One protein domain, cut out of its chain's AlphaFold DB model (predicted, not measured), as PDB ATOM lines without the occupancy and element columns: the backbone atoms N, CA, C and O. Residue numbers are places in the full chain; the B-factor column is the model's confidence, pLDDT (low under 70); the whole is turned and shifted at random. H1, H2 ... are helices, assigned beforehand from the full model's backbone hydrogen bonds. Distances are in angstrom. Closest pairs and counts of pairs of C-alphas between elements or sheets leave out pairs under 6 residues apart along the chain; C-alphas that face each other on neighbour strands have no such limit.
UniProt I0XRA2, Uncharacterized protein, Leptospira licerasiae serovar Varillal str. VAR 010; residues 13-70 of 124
ATOM      1  N   LYS A  13     144.775 184.228 130.786       88.88
ATOM      2  CA  LYS A  13     145.637 184.290 131.979       88.88
ATOM      3  C   LYS A  13     145.660 185.682 132.604       88.88
ATOM      4  O   LYS A  13     145.639 185.800 133.828       88.88
ATOM      5  N   TYR A  14     145.695 186.723 131.773       89.19
ATOM      6  CA  TYR A  14     145.670 188.106 132.237       89.19
ATOM      7  C   TYR A  14     144.343 188.402 132.943       89.19
ATOM      8  O   TYR A  14     144.356 188.829 134.097       89.19
ATOM      9  N   LEU A  15     143.217 188.061 132.307       89.50
ATOM     10  CA  LEU A  15     141.868 188.199 132.866       89.50
ATOM     11  C   LEU A  15     141.719 187.494 134.217       89.50
ATOM     12  O   LEU A  15     141.325 188.122 135.197       89.50
ATOM     13  N   ILE A  16     142.088 186.215 134.299       90.38
ATOM     14  CA  ILE A  16     141.976 185.424 135.532       90.38
ATOM     15  C   ILE A  16     142.859 185.997 136.648       90.38
ATOM     16  O   ILE A  16     142.429 186.095 137.802       90.38
ATOM     17  N   SER A  17     144.085 186.417 136.320       89.00
ATOM     18  CA  SER A  17     144.979 187.039 137.304       89.00
ATOM     19  C   SER A  17     144.386 188.325 137.881       89.00
ATOM     20  O   SER A  17     144.547 188.606 139.068       89.00
ATOM     21  N   TYR A  18     143.645 189.063 137.057       87.62
ATOM     22  CA  TYR A  18     142.984 190.300 137.436       87.62
ATOM     23  C   TYR A  18     141.802 190.040 138.372       87.62
ATOM     24  O   TYR A  18     141.692 190.659 139.427       87.62
ATOM     25  N   LEU A  19     140.951 189.072 138.022       87.44
ATOM     26  CA  LEU A  19     139.775 188.688 138.810       87.44
ATOM     27  C   LEU A  19     140.124 188.154 140.206       87.44
ATOM     28  O   LEU A  19     139.289 188.213 141.106       87.44
ATOM     29  N   THR A  20     141.334 187.615 140.375       85.62
ATOM     30  CA  THR A  20     141.810 187.033 141.638       85.62
ATOM     31  C   THR A  20     142.605 188.006 142.499       85.62
ATOM     32  O   THR A  20     142.478 187.972 143.721       85.62
ATOM     33  N   LYS A  21     143.448 188.849 141.893       82.69
ATOM     34  CA  LYS A  21     144.375 189.720 142.631       82.69
ATOM     35  C   LYS A  21     143.826 191.110 142.896       82.69
ATOM     36  O   LYS A  21     144.229 191.741 143.873       82.69
ATOM     37  N   GLU A  22     142.969 191.618 142.020       76.62
ATOM     38  CA  GLU A  22     142.585 193.020 142.058       76.62
ATOM     39  C   GLU A  22     141.247 193.258 142.734       76.62
ATOM     40  O   GLU A  22     140.300 192.491 142.603       76.62
ATOM     41  N   LYS A  23     141.166 194.385 143.445       79.88
ATOM     42  CA  LYS A  23     139.947 194.789 144.148       79.88
ATOM     43  C   LYS A  23     138.899 195.380 143.220       79.88
ATOM     44  O   LYS A  23     137.738 195.400 143.592       79.88
ATOM     45  N   ARG A  24     139.281 195.919 142.057       87.12
ATOM     46  CA  ARG A  24     138.352 196.620 141.165       87.12
ATOM     47  C   ARG A  24     138.806 196.553 139.719       87.12
ATOM     48  O   ARG A  24     139.963 196.814 139.419       87.12
ATOM     49  N   ILE A  25     137.869 196.278 138.824       88.50
ATOM     50  CA  ILE A  25     138.144 196.212 137.397       88.50
ATOM     51  C   ILE A  25     138.301 197.624 136.784       88.50
ATOM     52  O   ILE A  25     137.469 198.505 137.044       88.50
ATOM     53  N   PRO A  26     139.333 197.878 135.957       89.12
ATOM     54  CA  PRO A  26     139.478 199.127 135.228       89.12
ATOM     55  C   PRO A  26     138.317 199.344 134.271       89.12
ATOM     56  O   PRO A  26     137.818 198.408 133.648       89.12
ATOM     57  N   LEU A  27     137.962 200.611 134.062       86.94
ATOM     58  CA  LEU A  27     136.897 200.999 133.136       86.94
ATOM     59  C   LEU A  27     137.126 200.467 131.716       86.94
ATOM     60  O   LEU A  27     136.172 200.070 131.050       86.94
ATOM     61  N   LEU A  28     138.379 200.439 131.257       86.94
ATOM     62  CA  LEU A  28     138.721 199.968 129.918       86.94
ATOM     63  C   LEU A  28     138.487 198.458 129.769       86.94
ATOM     64  O   LEU A  28     137.846 198.031 128.809       86.94
ATOM     65  N   LEU A  29     138.926 197.671 130.757       88.00
ATOM     66  CA  LEU A  29     138.697 196.227 130.798       88.00
ATOM     67  C   LEU A  29     137.203 195.911 130.951       88.00
ATOM     68  O   LEU A  29     136.679 195.055 130.244       88.00
ATOM     69  N   TYR A  30     136.488 196.665 131.792       89.12
ATOM     70  CA  TYR A  30     135.036 196.551 131.944       89.12
ATOM     71  C   TYR A  30     134.290 196.819 130.632       89.12
ATOM     72  O   TYR A  30     133.413 196.056 130.234       89.12
ATOM     73  N   LYS A  31     134.658 197.896 129.927       89.69
ATOM     74  CA  LYS A  31     134.049 198.256 128.644       89.69
ATOM     75  C   LYS A  31     134.305 197.183 127.592       89.69
ATOM     76  O   LYS A  31     133.381 196.844 126.860       89.69
ATOM     77  N   HIS A  32     135.520 196.643 127.530       89.62
ATOM     78  CA  HIS A  32     135.843 195.553 126.617       89.62
ATOM     79  C   HIS A  32     135.060 194.279 126.949       89.62
ATOM     80  O   HIS A  32     134.466 193.687 126.054       89.62
ATOM     81  N   LEU A  33     134.985 193.896 128.227       90.19
ATOM     82  CA  LEU A  33     134.211 192.735 128.673       90.19
ATOM     83  C   LEU A  33     132.739 192.825 128.282       90.19
ATOM     84  O   LEU A  33     132.142 191.811 127.965       90.19
ATOM     85  N   ASN A  34     132.148 194.017 128.224       88.75
ATOM     86  CA  ASN A  34     130.763 194.163 127.769       88.75
ATOM     87  C   ASN A  34     130.566 193.916 126.258       88.75
ATOM     88  O   ASN A  34     129.425 193.770 125.836       88.75
ATOM     89  N   HIS A  35     131.637 193.864 125.455       87.19
ATOM     90  CA  HIS A  35     131.558 193.730 123.992       87.19
ATOM     91  C   HIS A  35     132.330 192.523 123.418       87.19
ATOM     92  O   HIS A  35     132.007 192.096 122.314       87.19
ATOM     93  N   CYS A  36     133.310 191.941 124.126       89.25
ATOM     94  CA  CYS A  36     133.997 190.712 123.696       89.25
ATOM     95  C   CYS A  36     133.355 189.480 124.353       89.25
ATOM     96  O   CYS A  36     133.617 189.172 125.518       89.25
ATOM     97  N   GLN A  37     132.574 188.733 123.567       87.94
ATOM     98  CA  GLN A  37     131.917 187.496 124.002       87.94
ATOM     99  C   GLN A  37     132.920 186.447 124.503       87.94
ATOM    100  O   GLN A  37     132.684 185.809 125.523       87.94
ATOM    101  N   LYS A  38     134.087 186.322 123.855       89.94
ATOM    102  CA  LYS A  38     135.139 185.390 124.290       89.94
ATOM    103  C   LYS A  38     135.602 185.682 125.721       89.94
ATOM    104  O   LYS A  38     135.683 184.772 126.539       89.94
ATOM    105  N   CYS A  39     135.859 186.949 126.048       90.62
ATOM    106  CA  CYS A  39     136.247 187.335 127.402       90.62
ATOM    107  C   CYS A  39     135.106 187.110 128.402       90.62
ATOM    108  O   CYS A  39     135.373 186.658 129.511       90.62
ATOM    109  N   GLN A  40     133.847 187.366 128.025       91.88
ATOM    110  CA  GLN A  40     132.688 187.073 128.883       91.88
ATOM    111  C   GLN A  40     132.615 185.587 129.244       91.88
ATOM    112  O   GLN A  40     132.407 185.258 130.411       91.88
ATOM    113  N   THR A  41     132.830 184.697 128.269       90.00
ATOM    114  CA  THR A  41     132.848 183.244 128.484       90.00
ATOM    115  C   THR A  41     133.952 182.838 129.456       90.00
ATOM    116  O   THR A  41     133.660 182.159 130.434       90.00
ATOM    117  N   VAL A  42     135.179 183.338 129.277       91.38
ATOM    118  CA  VAL A  42     136.307 183.049 130.187       91.38
ATOM    119  C   VAL A  42     135.999 183.485 131.622       91.38
ATOM    120  O   VAL A  42     136.243 182.739 132.568       91.38
ATOM    121  N   VAL A  43     135.433 184.685 131.808       91.56
ATOM    122  CA  VAL A  43     135.022 185.151 133.143       91.56
ATOM    123  C   VAL A  43     133.901 184.279 133.709       91.56
ATOM    124  O   VAL A  43     133.903 183.983 134.905       91.56
ATOM    125  N   SER A  44     132.955 183.858 132.866       90.50
ATOM    126  CA  SER A  44     131.854 182.993 133.279       90.50
ATOM    127  C   SER A  44     132.363 181.650 133.790       90.50
ATOM    128  O   SER A  44     132.115 181.339 134.954       90.50
ATOM    129  N   GLU A  45     133.147 180.931 132.987       90.94
ATOM    130  CA  GLU A  45     133.731 179.630 133.337       90.94
ATOM    131  C   GLU A  45     134.596 179.720 134.601       90.94
ATOM    132  O   GLU A  45     134.512 178.880 135.502       90.94
ATOM    133  N   PHE A  46     135.397 180.785 134.719       90.81
ATOM    134  CA  PHE A  46     136.207 181.010 135.910       90.81
ATOM    135  C   PHE A  46     135.341 181.168 137.167       90.81
ATOM    136  O   PHE A  46     135.662 180.609 138.215       90.81
ATOM    137  N   SER A  47     134.237 181.908 137.071       90.31
ATOM    138  CA  SER A  47     133.342 182.152 138.208       90.31
ATOM    139  C   SER A  47     132.451 180.970 138.601       90.31
ATOM    140  O   SER A  47     131.913 180.975 139.705       90.31
ATOM    141  N   ASP A  48     132.298 179.964 137.736       88.31
ATOM    142  CA  ASP A  48     131.562 178.738 138.078       88.31
ATOM    143  C   ASP A  48     132.372 177.851 139.032       88.31
ATOM    144  O   ASP A  48     131.817 177.143 139.871       88.31
ATOM    145  N   THR A  49     133.701 177.939 138.955       88.94
ATOM    146  CA  THR A  49     134.630 177.185 139.808       88.94
ATOM    147  C   THR A  49     135.227 178.020 140.941       88.94
ATOM    148  O   THR A  49     135.635 177.464 141.960       88.94
ATOM    149  N   ASN A  50     135.261 179.350 140.807       89.31
ATOM    150  CA  ASN A  50     135.905 180.253 141.758       89.31
ATOM    151  C   ASN A  50     134.974 181.377 142.214       89.31
ATOM    152  O   ASN A  50     134.218 181.958 141.439       89.31
ATOM    153  N   ARG A  51     135.095 181.772 143.485       86.88
ATOM    154  CA  ARG A  51     134.377 182.942 144.002       86.88
ATOM    155  C   ARG A  51     135.071 184.229 143.563       86.88
ATOM    156  O   ARG A  51     136.203 184.488 143.962       86.88
ATOM    157  N   ILE A  52     134.360 185.057 142.802       88.38
ATOM    158  CA  ILE A  52     134.783 186.422 142.472       88.38
ATOM    159  C   ILE A  52     134.221 187.381 143.525       88.38
ATOM    160  O   ILE A  52     133.024 187.355 143.817       88.38
ATOM    161  N   SER A  53     135.078 188.233 144.092       88.75
ATOM    162  CA  SER A  53     134.650 189.251 145.057       88.75
ATOM    163  C   SER A  53     133.716 190.280 144.410       88.75
ATOM    164  O   SER A  53     133.931 190.713 143.276       88.75
ATOM    165  N   ILE A  54     132.705 190.726 145.162       89.12
ATOM    166  CA  ILE A  54     131.764 191.781 144.745       89.12
ATOM    167  C   ILE A  54     132.509 193.082 144.418       89.12
ATOM    168  O   ILE A  54     132.081 193.836 143.544       89.12
ATOM    169  N   GLU A  55     133.641 193.331 145.078       88.38
ATOM    170  CA  GLU A  55     134.466 194.529 144.892       88.38
ATOM    171  C   GLU A  55     134.950 194.670 143.439       88.38
ATOM    172  O   GLU A  55     134.947 195.778 142.896       88.38
ATOM    173  N   VAL A  56     135.257 193.545 142.776       89.38
ATOM    174  CA  VAL A  56     135.838 193.509 141.425       89.38
ATOM    175  C   VAL A  56     134.940 194.227 140.421       89.38
ATOM    176  O   VAL A  56     135.408 195.078 139.665       89.38
ATOM    177  N   PHE A  57     133.640 193.924 140.441       88.81
ATOM    178  CA  PHE A  57     132.653 194.478 139.509       88.81
ATOM    179  C   PHE A  57     131.728 195.528 140.143       88.81
ATOM    180  O   PHE A  57     130.912 196.128 139.439       88.81
ATOM    181  N   GLY A  58     131.814 195.741 141.459       88.25
ATOM    182  CA  GLY A  58     130.871 196.555 142.235       88.25
ATOM    183  C   GLY A  58     129.467 195.944 142.357       88.25
ATOM    184  O   GLY A  58     128.535 196.620 142.787       88.25
ATOM    185  N   LYS A  59     129.291 194.688 141.935       89.38
ATOM    186  CA  LYS A  59     128.047 193.908 141.969       89.38
ATOM    187  C   LYS A  59     128.379 192.419 141.904       89.38
ATOM    188  O   LYS A  59     129.467 192.041 141.478       89.38
ATOM    189  N   GLU A  60     127.431 191.584 142.315       89.12
ATOM    190  CA  GLU A  60     127.566 190.130 142.223       89.12
ATOM    191  C   GLU A  60     127.787 189.673 140.781       89.12
ATOM    192  O   GLU A  60     127.150 190.181 139.852       89.12
ATOM    193  N   ILE A  61     128.656 188.673 140.604       89.56
ATOM    194  CA  ILE A  61     128.992 188.133 139.284       89.56
ATOM    195  C   ILE A  61     127.765 187.568 138.556       89.56
ATOM    196  O   ILE A  61     127.664 187.702 137.344       89.56
ATOM    197  N   THR A  62     126.779 187.042 139.281       87.44
ATOM    198  CA  THR A  62     125.484 186.592 138.741       87.44
ATOM    199  C   THR A  62     124.738 187.720 138.022       87.44
ATOM    200  O   THR A  62     124.274 187.556 136.899       87.44
ATOM    201  N   LYS A  63     124.701 188.922 138.608       88.94
ATOM    202  CA  LYS A  63     124.111 190.111 137.967       88.94
ATOM    203  C   LYS A  63     124.926 190.607 136.778       88.94
ATOM    204  O   LYS A  63     124.401 191.316 135.931       88.94
ATOM    205  N   VAL A  64     126.225 190.329 136.749       89.44
ATOM    206  CA  VAL A  64     127.095 190.695 135.626       89.44
ATOM    207  C   VAL A  64     126.855 189.735 134.459       89.44
ATOM    208  O   VAL A  64     126.606 190.193 133.350       89.44
ATOM    209  N   LYS A  65     126.836 188.424 134.724       89.19
ATOM    210  CA  LYS A  65     126.528 187.382 133.739       89.19
ATOM    211  C   LYS A  65     125.153 187.577 133.108       89.19
ATOM    212  O   LYS A  65     125.052 187.543 131.886       89.19
ATOM    213  N   SER A  66     124.121 187.873 133.900       87.31
ATOM    214  CA  SER A  66     122.771 188.108 133.368       87.31
ATOM    215  C   SER A  66     122.682 189.307 132.416       87.31
ATOM    216  O   SER A  66     121.825 189.324 131.537       87.31
ATOM    217  N   LEU A  67     123.572 190.299 132.546       87.75
ATOM    218  CA  LEU A  67     123.654 191.429 131.613       87.75
ATOM    219  C   LEU A  67     124.352 191.060 130.300       87.75
ATOM    220  O   LEU A  67     124.062 191.674 129.278       87.75
ATOM    221  N   TRP A  68     125.277 190.099 130.323       88.69
ATOM    222  CA  TRP A  68     126.012 189.648 129.136       88.69
ATOM    223  C   TRP A  68     125.232 188.618 128.325       88.69
ATOM    224  O   TRP A  68     125.180 188.687 127.102       88.69
ATOM    225  N   PHE A  69     124.613 187.678 129.028       83.88
ATOM    226  CA  PHE A  69     124.012 186.473 128.467       83.88
ATOM    227  C   PHE A  69     122.476 186.522 128.477       83.88
ATOM    228  O   PHE A  69     121.811 185.683 127.879       83.88
ATOM    229  N   GLY A  70     121.896 187.532 129.122       76.81
ATOM    230  CA  GLY A  70     120.461 187.611 129.354       76.81
ATOM    231  C   GLY A  70     120.031 186.821 130.598       76.81
ATOM    232  O   GLY A  70     120.786 186.009 131.141       76.81
TER     233      GLY A  70
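AT A GLANCE: This is residues 13 to 70 of the 124 residues of an uncharacterized protein of Leptospira licerasiae serovar Varillal str. VAR 010 (UniProt I0XRA2). Five short helices stand round a common middle, with the longest, H3, on one side of it, H1 and H5 packed on two different sides of H3, and H2 and the very short H4 across the middle from H3. Helix touches helix in few places, and H2 comes near H3 without clearly touching it, making a corner of about 89 degrees beside the tight link that joins them. The printed part has 58 residues with five named helices, H1 to H5 in order along the chain, and no named strand; its class is all helix. It is compact, with a radius of gyration of the C-alphas of 10.1 A, and rounded, spanning 26 by 23 by 21 A.

HOW THE PARTS SIT: From the first printed residue, H1 is residues 13 to 21, H2 is 27 to 33, H3 is 37 to 49, H4 is 54 to 57 and H5 is 61 to 69. H1 touches H3, closest at the C-alphas of Ile 16 and Phe 46, 7.3 A apart; they run the same way at a steep tilt of 47 degrees. H2 is close to H3 but not clearly touching: the closest C-alphas, of Leu 33 and Gln 40, are 5.9 A apart, and the lines are about perpendicular at 89 degrees. H3 also touches H5, closest at the C-alphas of Ser 44 and Lys 65, 6.9 A apart; they run opposite ways at a shallow tilt of 33 degrees, only just short of steep. H4 is close to H1 but not clearly touching, with the C-alphas of Leu 19 and Val 56 the closest at 6.8 A. H4 is likewise close to H5 but not clearly touching, with the closest C-alphas, of Ile 54 and Ile 61, 7.1 A apart. H1 and H5 are apart, as are H2 and H5; H2 and H4 are only just apart, at 8.2 A. In H1 and H2 each O i to N i+4 pair is within hydrogen-bond range; in H3 it is 8 of 9, in H5 4 of 5, and H4 is too short for such a pair.

IN THESE COORDINATES: H1, Lys 13 to Lys 21, measures 12.0 A from first to last C-alpha and begins at C-alpha 13, (145.637, 184.290, 131.979). H2, Leu 27 to Leu 33, measures 9.8 A. H3, Gln 37 to Thr 49, is the longest at 19.1 A and begins at C-alpha 37, (131.917, 187.496, 124.002). H4, Ile 54 to Phe 57, measures 6.0 A. H5, Ile 61 to Phe 69, measures 12.0 A and ends at C-alpha 69, (124.012, 186.473, 128.467).

THE WHOLE: The two C-alphas farthest apart, of Lys 21 and Gly 70, are 27.4 A apart. The printed part has no cut, and its four links, H1 to H2, H2 to H3, H3 to H4 and H4 to H5, are tight. The mean pLDDT of the printed part of this model is 88.2, and no printed residue is under 70.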